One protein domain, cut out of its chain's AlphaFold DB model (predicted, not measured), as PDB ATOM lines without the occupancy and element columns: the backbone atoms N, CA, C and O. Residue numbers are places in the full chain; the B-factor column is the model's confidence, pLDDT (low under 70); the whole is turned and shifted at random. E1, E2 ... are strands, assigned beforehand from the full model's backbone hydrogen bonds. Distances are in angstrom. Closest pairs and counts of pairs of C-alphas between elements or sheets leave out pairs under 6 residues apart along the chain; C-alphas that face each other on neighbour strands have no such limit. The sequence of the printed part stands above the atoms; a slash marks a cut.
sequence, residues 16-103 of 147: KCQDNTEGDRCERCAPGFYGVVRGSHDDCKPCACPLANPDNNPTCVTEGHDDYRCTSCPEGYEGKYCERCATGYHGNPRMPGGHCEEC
ATOM      1  N   LYS A  16      68.821 -38.577  38.079       82.88
ATOM      2  CA  LYS A  16      67.689 -37.759  38.473       82.88
ATOM      3  C   LYS A  16      66.487 -38.363  37.765       82.88
ATOM      4  O   LYS A  16      66.317 -38.120  36.573       82.88
ATOM      5  N   CYS A  17      65.723 -39.179  38.486       89.12
ATOM      6  CA  CYS A  17      64.534 -39.821  37.943       89.12
ATOM      7  C   CYS A  17      63.598 -38.794  37.289       89.12
ATOM      8  O   CYS A  17      63.415 -37.685  37.802       89.12
ATOM      9  N   GLN A  18      63.076 -39.163  36.121       90.69
ATOM     10  CA  GLN A  18      62.126 -38.382  35.325       90.69
ATOM     11  C   GLN A  18      60.744 -39.042  35.398       90.69
ATOM     12  O   GLN A  18      60.573 -40.033  36.104       90.69
ATOM     13  N   ASP A  19      59.742 -38.487  34.719       91.81
ATOM     14  CA  ASP A  19      58.443 -39.153  34.518       91.81
ATOM     15  C   ASP A  19      57.744 -39.595  35.816       91.81
ATOM     16  O   ASP A  19      57.069 -40.619  35.879       91.81
ATOM     17  N   ASN A  20      57.927 -38.812  36.885       91.12
ATOM     18  CA  ASN A  20      57.368 -39.069  38.215       91.12
ATOM     19  C   ASN A  20      57.767 -40.427  38.810       91.12
ATOM     20  O   ASN A  20      57.020 -41.022  39.588       91.12
ATOM     21  N   THR A  21      58.957 -40.905  38.458       91.88
ATOM     22  CA  THR A  21      59.555 -42.105  39.035       91.88
ATOM     23  C   THR A  21      60.504 -41.762  40.182       91.88
ATOM     24  O   THR A  21      61.007 -40.643  40.310       91.88
ATOM     25  N   GLU A  22      60.756 -42.740  41.038       90.81
ATOM     26  CA  GLU A  22      61.750 -42.690  42.100       90.81
ATOM     27  C   GLU A  22      62.414 -44.062  42.294       90.81
ATOM     28  O   GLU A  22      62.008 -45.063  41.702       90.81
ATOM     29  N   GLY A  23      63.410 -44.114  43.178       89.25
ATOM     30  CA  GLY A  23      64.209 -45.307  43.452       89.25
ATOM     31  C   GLY A  23      65.630 -45.170  42.920       89.25
ATOM     32  O   GLY A  23      65.968 -44.186  42.263       89.25
ATOM     33  N   ASP A  24      66.474 -46.155  43.216       89.06
ATOM     34  CA  ASP A  24      67.878 -46.144  42.780       89.06
ATOM     35  C   ASP A  24      68.009 -46.352  41.265       89.06
ATOM     36  O   ASP A  24      69.024 -45.993  40.671       89.06
ATOM     37  N   ARG A  25      66.987 -46.951  40.641       89.62
ATOM     38  CA  ARG A  25      66.894 -47.214  39.201       89.62
ATOM     39  C   ARG A  25      65.600 -46.665  38.605       89.62
ATOM     40  O   ARG A  25      65.199 -47.111  37.532       89.62
ATOM     41  N   CYS A  26      64.947 -45.735  39.302       91.00
ATOM     42  CA  CYS A  26      63.688 -45.139  38.865       91.00
ATOM     43  C   CYS A  26      62.593 -46.194  38.598       91.00
ATOM     44  O   CYS A  26      61.783 -46.069  37.686       91.00
ATOM     45  N   GLU A  27      62.601 -47.276  39.377       90.44
ATOM     46  CA  GLU A  27      61.823 -48.492  39.133       90.44
ATOM     47  C   GLU A  27      60.386 -48.450  39.674       90.44
ATOM     48  O   GLU A  27      59.621 -49.398  39.484       90.44
ATOM     49  N   ARG A  28      60.013 -47.375  40.373       91.12
ATOM     50  CA  ARG A  28      58.684 -47.200  40.970       91.12
ATOM     51  C   ARG A  28      58.203 -45.762  40.834       91.12
ATOM     52  O   ARG A  28      59.002 -44.858  40.619       91.12
ATOM     53  N   CYS A  29      56.903 -45.546  40.985       91.38
ATOM     54  CA  CYS A  29      56.345 -44.199  40.985       91.38
ATOM     55  C   CYS A  29      56.691 -43.451  42.280       91.38
ATOM     56  O   CYS A  29      56.691 -44.034  43.366       91.38
ATOM     57  N   ALA A  30      56.986 -42.159  42.148       89.62
ATOM     58  CA  ALA A  30      57.212 -41.243  43.258       89.62
ATOM     59  C   ALA A  30      55.929 -41.047  44.096       89.62
ATOM     60  O   ALA A  30      54.824 -41.252  43.585       89.62
ATOM     61  N   PRO A  31      56.034 -40.617  45.370       87.25
ATOM     62  CA  PRO A  31      54.886 -40.294  46.205       87.25
ATOM     63  C   PRO A  31      53.896 -39.367  45.499       87.25
ATOM     64  O   PRO A  31      54.281 -38.345  44.935       87.25
ATOM     65  N   GLY A  32      52.614 -39.729  45.558       88.56
ATOM     66  CA  GLY A  32      51.544 -39.011  44.858       88.56
ATOM     67  C   GLY A  32      51.267 -39.501  43.437       88.56
ATOM     68  O   GLY A  32      50.332 -39.012  42.801       88.56
ATOM     69  N   PHE A  33      52.019 -40.499  42.965       90.31
ATOM     70  CA  PHE A  33      51.815 -41.143  41.677       90.31
ATOM     71  C   PHE A  33      51.604 -42.649  41.825       90.31
ATOM     72  O   PHE A  33      52.121 -43.284  42.745       90.31
ATOM     73  N   TYR A  34      50.855 -43.229  40.889       92.31
ATOM     74  CA  TYR A  34      50.578 -44.658  40.842       92.31
ATOM     75  C   TYR A  34      50.694 -45.225  39.426       92.31
ATOM     76  O   TYR A  34      50.550 -44.500  38.440       92.31
ATOM     77  N   GLY A  35      50.947 -46.532  39.343       92.31
ATOM     78  CA  GLY A  35      51.064 -47.274  38.091       92.31
ATOM     79  C   GLY A  35      52.251 -48.238  38.087       92.31
ATOM     80  O   GLY A  35      52.772 -48.608  39.141       92.31
ATOM     81  N   VAL A  36      52.662 -48.671  36.894       92.25
ATOM     82  CA  VAL A  36      53.745 -49.650  36.701       92.25
ATOM     83  C   VAL A  36      54.748 -49.094  35.708       92.25
ATOM     84  O   VAL A  36      54.401 -48.898  34.545       92.25
ATOM     85  N   VAL A  37      55.994 -48.935  36.153       92.00
ATOM     86  CA  VAL A  37      57.106 -48.449  35.334       92.00
ATOM     87  C   VAL A  37      57.498 -49.494  34.282       92.00
ATOM     88  O   VAL A  37      57.988 -50.579  34.595       92.00
ATOM     89  N   ARG A  38      57.270 -49.156  33.017       92.44
ATOM     90  CA  ARG A  38      57.650 -49.872  31.789       92.44
ATOM     91  C   ARG A  38      58.602 -49.051  30.908       92.44
ATOM     92  O   ARG A  38      59.023 -49.545  29.864       92.44
ATOM     93  N   GLY A  39      58.958 -47.836  31.331       86.19
ATOM     94  CA  GLY A  39      59.841 -46.914  30.611       86.19
ATOM     95  C   GLY A  39      59.099 -45.918  29.713       86.19
ATOM     96  O   GLY A  39      59.694 -45.381  28.782       86.19
ATOM     97  N   SER A  40      57.805 -45.705  29.953       89.75
ATOM     98  CA  SER A  40      56.975 -44.690  29.308       89.75
ATOM     99  C   SER A  40      56.707 -43.521  30.257       89.75
ATOM    100  O   SER A  40      56.504 -43.714  31.453       89.75
ATOM    101  N   HIS A  41      56.611 -42.313  29.700       87.94
ATOM    102  CA  HIS A  41      56.245 -41.103  30.442       87.94
ATOM    103  C   HIS A  41      54.885 -41.225  31.165       87.94
ATOM    104  O   HIS A  41      54.679 -40.622  32.214       87.94
ATOM    105  N   ASP A  42      53.962 -42.032  30.631       89.44
ATOM    106  CA  ASP A  42      52.593 -42.158  31.153       89.44
ATOM    107  C   ASP A  42      52.410 -43.333  32.130       89.44
ATOM    108  O   ASP A  42      51.282 -43.657  32.525       89.44
ATOM    109  N   ASP A  43      53.509 -43.982  32.525       92.06
ATOM    110  CA  ASP A  43      53.488 -45.114  33.452       92.06
ATOM    111  C   ASP A  43      53.077 -44.712  34.872       92.06
ATOM    112  O   ASP A  43      52.438 -45.506  35.564       92.06
ATOM    113  N   CYS A  44      53.434 -43.496  35.295       91.75
ATOM    114  CA  CYS A  44      53.155 -42.966  36.625       91.75
ATOM    115  C   CYS A  44      52.169 -41.800  36.545       91.75
ATOM    116  O   CYS A  44      52.510 -40.683  36.150       91.75
ATOM    117  N   LYS A  45      50.927 -42.063  36.951       91.31
ATOM    118  CA  LYS A  45      49.817 -41.105  36.908       91.31
ATOM    119  C   LYS A  45      49.596 -40.475  38.277       91.31
ATOM    120  O   LYS A  45      49.748 -41.170  39.278       91.31
ATOM    121  N   PRO A  46      49.218 -39.189  38.352       90.31
ATOM    122  CA  PRO A  46      48.905 -38.560  39.625       90.31
ATOM    123  C   PRO A  46      47.688 -39.231  40.265       90.31
ATOM    124  O   PRO A  46      46.718 -39.582  39.589       90.31
ATOM    125  N   CYS A  47      47.726 -39.381  41.580       90.38
ATOM    126  CA  CYS A  47      46.604 -39.901  42.342       90.38
ATOM    127  C   CYS A  47      45.435 -38.907  42.390       90.38
ATOM    128  O   CYS A  47      45.619 -37.706  42.576       90.38
ATOM    129  N   ALA A  48      44.211 -39.425  42.286       91.19
ATOM    130  CA  ALA A  48      42.984 -38.673  42.528       91.19
ATOM    131  C   ALA A  48      42.488 -38.939  43.959       91.19
ATOM    132  O   ALA A  48      41.994 -40.028  44.255       91.19
ATOM    133  N   CYS A  49      42.649 -37.944  44.836       91.00
ATOM    134  CA  CYS A  49      42.327 -38.013  46.264       91.00
ATOM    135  C   CYS A  49      41.530 -36.770  46.704       91.00
ATOM    136  O   CYS A  49      42.127 -35.820  47.215       91.00
ATOM    137  N   PRO A  50      40.201 -36.693  46.519       90.25
ATOM    138  CA  PRO A  50      39.323 -37.585  45.747       90.25
ATOM    139  C   PRO A  50      39.183 -37.222  44.269       90.25
ATOM    140  O   PRO A  50      38.699 -38.021  43.470       90.25
ATOM    141  N   LEU A  51      39.606 -36.018  43.902       87.75
ATOM    142  CA  LEU A  51      39.699 -35.553  42.527       87.75
ATOM    143  C   LEU A  51      41.169 -35.326  42.187       87.75
ATOM    144  O   LEU A  51      41.982 -35.052  43.072       87.75
ATOM    145  N   ALA A  52      41.511 -35.432  40.906       80.31
ATOM    146  CA  ALA A  52      42.817 -35.030  40.402       80.31
ATOM    147  C   ALA A  52      42.873 -33.493  40.339       80.31
ATOM    148  O   ALA A  52      42.707 -32.901  39.276       80.31
ATOM    149  N   ASN A  53      43.012 -32.847  41.499       70.56
ATOM    150  CA  ASN A  53      43.218 -31.407  41.612       70.56
ATOM    151  C   ASN A  53      44.633 -31.142  42.161       70.56
ATOM    152  O   ASN A  53      44.965 -31.725  43.194       70.56
ATOM    153  N   PRO A  54      45.447 -30.271  41.533       63.44
ATOM    154  CA  PRO A  54      46.716 -29.811  42.103       63.44
ATOM    155  C   PRO A  54      46.617 -29.200  43.514       63.44
ATOM    156  O   PRO A  54      47.619 -29.210  44.224       63.44
ATOM    157  N   ASP A  55      45.451 -28.692  43.940       61.12
ATOM    158  CA  ASP A  55      45.287 -28.076  45.271       61.12
ATOM    159  C   ASP A  55      45.130 -29.084  46.425       61.12
ATOM    160  O   ASP A  55      45.281 -28.720  47.593       61.12
ATOM    161  N   ASN A  56      44.844 -30.354  46.130       57.75
ATOM    162  CA  ASN A  56      44.834 -31.394  47.154       57.75
ATOM    163  C   ASN A  56      46.242 -31.955  47.275       57.75
ATOM    164  O   ASN A  56      46.805 -32.345  46.269       57.75
ATOM    165  N   ASN A  57      46.791 -32.012  48.491       59.97
ATOM    166  CA  ASN A  57      48.091 -32.611  48.807       59.97
ATOM    167  C   ASN A  57      47.987 -34.150  48.731       59.97
ATOM    168  O   ASN A  57      47.739 -34.795  49.757       59.97
ATOM    169  N   PRO A  58      48.084 -34.778  47.545       63.94
ATOM    170  CA  PRO A  58      47.581 -36.113  47.329       63.94
ATOM    171  C   PRO A  58      48.759 -37.046  47.543       63.94
ATOM    172  O   PRO A  58      49.328 -37.576  46.596       63.94
ATOM    173  N   THR A  59      49.191 -37.213  48.791       82.06
ATOM    174  CA  THR A  59      50.084 -38.333  49.065       82.06
ATOM    175  C   THR A  59      49.250 -39.605  48.985       82.06
ATOM    176  O   THR A  59      48.174 -39.728  49.580       82.06
ATOM    177  N   CYS A  60      49.721 -40.536  48.174       90.56
ATOM    178  CA  CYS A  60      49.146 -41.856  48.003       90.56
ATOM    179  C   CYS A  60      50.280 -42.870  47.921       90.56
ATOM    180  O   CYS A  60      51.428 -42.522  47.624       90.56
ATOM    181  N   VAL A  61      49.936 -44.129  48.154       88.69
ATOM    182  CA  VAL A  61      50.830 -45.262  47.925       88.69
ATOM    183  C   VAL A  61      50.162 -46.239  46.973       88.69
ATOM    184  O   VAL A  61      48.956 -46.477  47.066       88.69
ATOM    185  N   THR A  62      50.947 -46.803  46.061       89.81
ATOM    186  CA  THR A  62      50.499 -47.834  45.123       89.81
ATOM    187  C   THR A  62      50.080 -49.096  45.868       89.81
ATOM    188  O   THR A  62      50.839 -49.615  46.687       89.81
ATOM    189  N   GLU A  63      48.913 -49.632  45.537       88.00
ATOM    190  CA  GLU A  63      48.439 -50.938  45.980       88.00
ATOM    191  C   GLU A  63      48.183 -51.801  44.740       88.00
ATOM    192  O   GLU A  63      47.206 -51.605  44.033       88.00
ATOM    193  N   GLY A  64      49.049 -52.772  44.445       83.06
ATOM    194  CA  GLY A  64      48.903 -53.605  43.245       83.06
ATOM    195  C   GLY A  64      49.399 -52.923  41.963       83.06
ATOM    196  O   GLY A  64      50.376 -52.181  41.994       83.06
ATOM    197  N   HIS A  65      48.783 -53.245  40.819       80.50
ATOM    198  CA  HIS A  65      49.282 -52.845  39.492       80.50
ATOM    199  C   HIS A  65      48.647 -51.571  38.909       80.50
ATOM    200  O   HIS A  65      49.266 -50.930  38.071       80.50
ATOM    201  N   ASP A  66      47.420 -51.219  39.289       85.19
ATOM    202  CA  ASP A  66      46.712 -50.040  38.746       85.19
ATOM    203  C   ASP A  66      45.777 -49.431  39.797       85.19
ATOM    204  O   ASP A  66      44.671 -48.978  39.519       85.19
ATOM    205  N   ASP A  67      46.201 -49.521  41.051       92.06
ATOM    206  CA  ASP A  67      45.401 -49.147  42.202       92.06
ATOM    207  C   ASP A  67      46.322 -48.515  43.264       92.06
ATOM    208  O   ASP A  67      47.551 -48.662  43.239       92.06
ATOM    209  N   TYR A  68      45.746 -47.701  44.137       93.19
ATOM    210  CA  TYR A  68      46.444 -46.904  45.134       93.19
ATOM    211  C   TYR A  68      45.512 -46.558  46.288       93.19
ATOM    212  O   TYR A  68      44.295 -46.510  46.139       93.19
ATOM    213  N   ARG A  69      46.080 -46.245  47.451       93.12
ATOM    214  CA  ARG A  69      45.327 -45.649  48.560       93.12
ATOM    215  C   ARG A  69      45.869 -44.268  48.875       93.12
ATOM    216  O   ARG A  69      47.083 -44.069  48.921       93.12
ATOM    217  N   CYS A  70      44.977 -43.331  49.148       92.94
ATOM    218  CA  CYS A  70      45.351 -42.024  49.665       92.94
ATOM    219  C   CYS A  70      45.812 -42.159  51.123       92.94
ATOM    220  O   CYS A  70      45.252 -42.933  51.904       92.94
ATOM    221  N   THR A  71      46.851 -41.413  51.492       91.19
ATOM    222  CA  THR A  71      47.458 -41.465  52.833       91.19
ATOM    223  C   THR A  71      47.224 -40.204  53.654       91.19
ATOM    224  O   THR A  71      47.548 -40.175  54.838       91.19
ATOM    225  N   SER A  72      46.646 -39.160  53.060       89.19
ATOM    226  CA  SER A  72      46.375 -37.885  53.730       89.19
ATOM    227  C   SER A  72      45.039 -37.308  53.270       89.19
ATOM    228  O   SER A  72      44.999 -36.352  52.502       89.19
ATOM    229  N   CYS A  73      43.935 -37.915  53.714       91.25
ATOM    230  CA  CYS A  73      42.613 -37.345  53.462       91.25
ATOM    231  C   CYS A  73      42.432 -36.028  54.235       91.25
ATOM    232  O   CYS A  73      42.866 -35.955  55.389       91.25
ATOM    233  N   PRO A  74      41.796 -35.005  53.631       90.31
ATOM    234  CA  PRO A  74      41.431 -33.786  54.342       90.31
ATOM    235  C   PRO A  74      40.505 -34.065  55.531       90.31
ATOM    236  O   PRO A  74      39.845 -35.104  55.601       90.31
ATOM    237  N   GLU A  75      40.424 -33.111  56.453       92.50
ATOM    238  CA  GLU A  75      39.503 -33.198  57.585       92.50
ATOM    239  C   GLU A  75      38.054 -33.355  57.107       92.50
ATOM    240  O   GLU A  75      37.595 -32.632  56.224       92.50
ATOM    241  N   GLY A  76      37.349 -34.334  57.677       94.75
ATOM    242  CA  GLY A  76      35.976 -34.655  57.295       94.75
ATOM    243  C   GLY A  76      35.833 -35.567  56.075       94.75
ATOM    244  O   GLY A  76      34.706 -35.847  55.676       94.75
ATOM    245  N   TYR A  77      36.932 -36.060  55.493       94.81
ATOM    246  CA  TYR A  77      36.931 -36.976  54.348       94.81
ATOM    247  C   TYR A  77      37.452 -38.348  54.777       94.81
ATOM    248  O   TYR A  77      38.361 -38.464  55.598       94.81
ATOM    249  N   GLU A  78      36.916 -39.406  54.183       94.38
ATOM    250  CA  GLU A  78      37.351 -40.780  54.422       94.38
ATOM    251  C   GLU A  78      37.215 -41.643  53.159       94.38
ATOM    252  O   GLU A  78      36.759 -41.193  52.107       94.38
ATOM    253  N   GLY A  79      37.606 -42.913  53.267       94.75
ATOM    254  CA  GLY A  79      37.621 -43.859  52.154       94.75
ATOM    255  C   GLY A  79      39.018 -44.051  51.567       94.75
ATOM    256  O   GLY A  79      39.968 -43.349  51.913       94.75
ATOM    257  N   LYS A  80      39.156 -45.046  50.689       94.50
ATOM    258  CA  LYS A  80      40.446 -45.399  50.074       94.50
ATOM    259  C   LYS A  80      40.993 -44.256  49.214       94.50
ATOM    260  O   LYS A  80      42.206 -44.066  49.155       94.50
ATOM    261  N   TYR A  81      40.092 -43.488  48.612       93.75
ATOM    262  CA  TYR A  81      40.387 -42.362  47.741       93.75
ATOM    263  C   TYR A  81      39.932 -41.028  48.343       93.75
ATOM    264  O   TYR A  81      39.818 -40.043  47.621       93.75
ATOM    265  N   CYS A  82      39.630 -40.979  49.646       94.06
ATOM    266  CA  CYS A  82      38.987 -39.827  50.291       94.06
ATOM    267  C   CYS A  82      37.633 -39.463  49.641       94.06
ATOM    268  O   CYS A  82      37.235 -38.301  49.596       94.06
ATOM    269  N   GLU A  83      36.954 -40.454  49.057       93.31
ATOM    270  CA  GLU A  83      35.832 -40.264  48.137       93.31
ATOM    271  C   GLU A  83      34.474 -40.056  48.812       93.31
ATOM    272  O   GLU A  83      33.463 -39.902  48.120       93.31
ATOM    273  N   ARG A  84      34.431 -40.080  50.143       95.31
ATOM    274  CA  ARG A  84      33.211 -39.900  50.931       95.31
ATOM    275  C   ARG A  84      33.488 -39.036  52.155       95.31
ATOM    276  O   ARG A  84      34.632 -38.915  52.589       95.31
ATOM    277  N   CYS A  85      32.433 -38.466  52.718       96.94
ATOM    278  CA  CYS A  85      32.541 -37.724  53.965       96.94
ATOM    279  C   CYS A  85      32.607 -38.671  55.159       96.94
ATOM    280  O   CYS A  85      31.937 -39.704  55.180       96.94
ATOM    281  N   ALA A  86      33.441 -38.309  56.129       97.50
ATOM    282  CA  ALA A  86      33.597 -39.031  57.374       97.50
ATOM    283  C   ALA A  86      32.306 -39.007  58.196       97.50
ATOM    284  O   ALA A  86      31.436 -38.153  58.016       97.50
ATOM    285  N   THR A  87      32.184 -39.933  59.145       96.94
ATOM    286  CA  THR A  87      31.055 -39.913  60.087       96.94
ATOM    287  C   THR A  87      30.991 -38.562  60.812       96.94
ATOM    288  O   THR A  87      31.975 -38.136  61.410       96.94
ATOM    289  N   GLY A  88      29.828 -37.905  60.781       97.12
ATOM    290  CA  GLY A  88      29.660 -36.552  61.328       97.12
ATOM    291  C   GLY A  88      29.884 -35.429  60.313       97.12
ATOM    292  O   GLY A  88      29.791 -34.265  60.686       97.12
ATOM    293  N   TYR A  89      30.116 -35.766  59.044       98.31
ATOM    294  CA  TYR A  89      30.192 -34.832  57.927       98.31
ATOM    295  C   TYR A  89      29.202 -35.226  56.826       98.31
ATOM    296  O   TYR A  89      28.795 -36.386  56.726       98.31
ATOM    297  N   HIS A  90      28.838 -34.271  55.973       98.12
ATOM    298  CA  HIS A  90      27.987 -34.506  54.811       98.12
ATOM    299  C   HIS A  90      28.480 -33.769  53.564       98.12
ATOM    300  O   HIS A  90      29.214 -32.789  53.656       98.12
ATOM    301  N   GLY A  91      28.047 -34.228  52.391       96.56
ATOM    302  CA  GLY A  91      28.339 -33.589  51.109       96.56
ATOM    303  C   GLY A  91      28.746 -34.586  50.030       96.56
ATOM    304  O   GLY A  91      28.476 -35.783  50.116       96.56
ATOM    305  N   ASN A  92      29.384 -34.084  48.970       95.00
ATOM    306  CA  ASN A  92      29.849 -34.926  47.869       95.00
ATOM    307  C   ASN A  92      31.206 -34.446  47.340       95.00
ATOM    308  O   ASN A  92      31.258 -33.625  46.422       95.00
ATOM    309  N   PRO A  93      32.311 -34.992  47.866       92.50
ATOM    310  CA  PRO A  93      33.649 -34.557  47.496       92.50
ATOM    311  C   PRO A  93      34.106 -35.053  46.113       92.50
ATOM    312  O   PRO A  93      35.166 -34.669  45.630       92.50
ATOM    313  N   ARG A  94      33.316 -35.907  45.444       91.81
ATOM    314  CA  ARG A  94      33.603 -36.388  44.081       91.81
ATOM    315  C   ARG A  94      33.078 -35.452  42.995       91.81
ATOM    316  O   ARG A  94      33.314 -35.705  41.816       91.81
ATOM    317  N   MET A  95      32.331 -34.411  43.360       92.00
ATOM    318  CA  MET A  95      31.882 -33.398  42.410       92.00
ATOM    319  C   MET A  95      32.874 -32.235  42.369       92.00
ATOM    320  O   MET A  95      33.360 -31.829  43.423       92.00
ATOM    321  N   PRO A  96      33.156 -31.651  41.191       89.19
ATOM    322  CA  PRO A  96      33.918 -30.409  41.111       89.19
ATOM    323  C   PRO A  96      33.295 -29.320  41.999       89.19
ATOM    324  O   PRO A  96      32.112 -29.013  41.864       89.19
ATOM    325  N   GLY A  97      34.078 -28.768  42.930       88.75
ATOM    326  CA  GLY A  97      33.616 -27.786  43.926       88.75
ATOM    327  C   GLY A  97      32.829 -28.371  45.109       88.75
ATOM    328  O   GLY A  97      32.493 -27.645  46.043       88.75
ATOM    329  N   GLY A  98      32.544 -29.671  45.095       91.19
ATOM    330  CA  GLY A  98      31.958 -30.374  46.224       91.19
ATOM    331  C   GLY A  98      32.972 -30.573  47.346       91.19
ATOM    332  O   GLY A  98      34.167 -30.735  47.103       91.19
ATOM    333  N   HIS A  99      32.488 -30.559  48.581       92.88
ATOM    334  CA  HIS A  99      33.305 -30.755  49.768       92.88
ATOM    335  C   HIS A  99      32.496 -31.421  50.881       92.88
ATOM    336  O   HIS A  99      31.285 -31.616  50.740       92.88
ATOM    337  N   CYS A 100      33.186 -31.811  51.950       96.00
ATOM    338  CA  CYS A 100      32.569 -32.317  53.167       96.00
ATOM    339  C   CYS A 100      32.432 -31.197  54.197       96.00
ATOM    340  O   CYS A 100      33.401 -30.495  54.487       96.00
ATOM    341  N   GLU A 101      31.234 -31.060  54.752       96.88
ATOM    342  CA  GLU A 101      30.884 -30.086  55.783       96.88
ATOM    343  C   GLU A 101      30.478 -30.808  57.070       96.88
ATOM    344  O   GLU A 101      29.821 -31.847  57.024       96.88
ATOM    345  N   GLU A 102      30.874 -30.274  58.224       97.75
ATOM    346  CA  GLU A 102      30.520 -30.842  59.527       97.75
ATOM    347  C   GLU A 102      29.003 -30.746  59.780       97.75
ATOM    348  O   GLU A 102      28.382 -29.699  59.575       97.75
ATOM    349  N   CYS A 103      28.403 -31.829  60.281       97.62
ATOM    350  CA  CYS A 103      27.004 -31.862  60.696       97.62
ATOM    351  C   CYS A 103      26.759 -30.888  61.862       97.62
ATOM    352  O   CYS A 103      27.282 -31.069  62.959       97.62
TER     353      CYS A 103
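What this domain is: This is residues 16 to 103 of the 147 residues of the protein "Laminin subunit alpha-2" of Liparis tanakae (Tanaka's snailfish) (UniProt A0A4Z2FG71). Little regular structure: a rod of mostly loops, strung with three small two-stranded hairpins. Residues 16 to 32 lie toward one end, E1-E2 and E3-E4 follow close together, and E5-E6 lies toward the other end. The 88 printed residues hold six named strands, E1 to E6 in order, all strand in class, in three antiparallel pairs, with only 18 residues in named elements. It is only just compact, close to loose: radius of gyration of the C-alphas 14.5 A, spans 48 by 21 by 19 A.

Where its parts are: Find C-alpha 33 at (51.815, -41.143, 41.677), where E1, residues 33 to 35, begins and runs 7.1 A. Next come E2, 44 to 46, 6.8 A; E3, 60 to 62, 6.8 A; E4, 68 to 70, 6.7 A; E5, 89 to 91, 7.2 A; and E6, 100 to 102, 6.8 A, ending at C-alpha 102 (30.520, -30.842, 59.527).

How they stand to each other: In hairpin E1-E2, look at N 34 and O 45, 2.8 A apart, within hydrogen-bond range. The closest C-alphas of E1 and E3 are those of Tyr 34 and Thr 62, 5.3 A. Hairpin E3-E4 has N 69 and O 61 at 2.9 A, within range. E4 and E5 are apart; in hairpin E5-E6, N 90 and O 101 are 2.8 A apart, within range.

The domain as a whole: The C-alphas farthest apart, of Arg 25 and Cys 103, stand 47.8 A from each other. The printed part has no cut; links E2 to E3 and E4 to E5 are long. Residues 54 to 58 have pLDDT under 70.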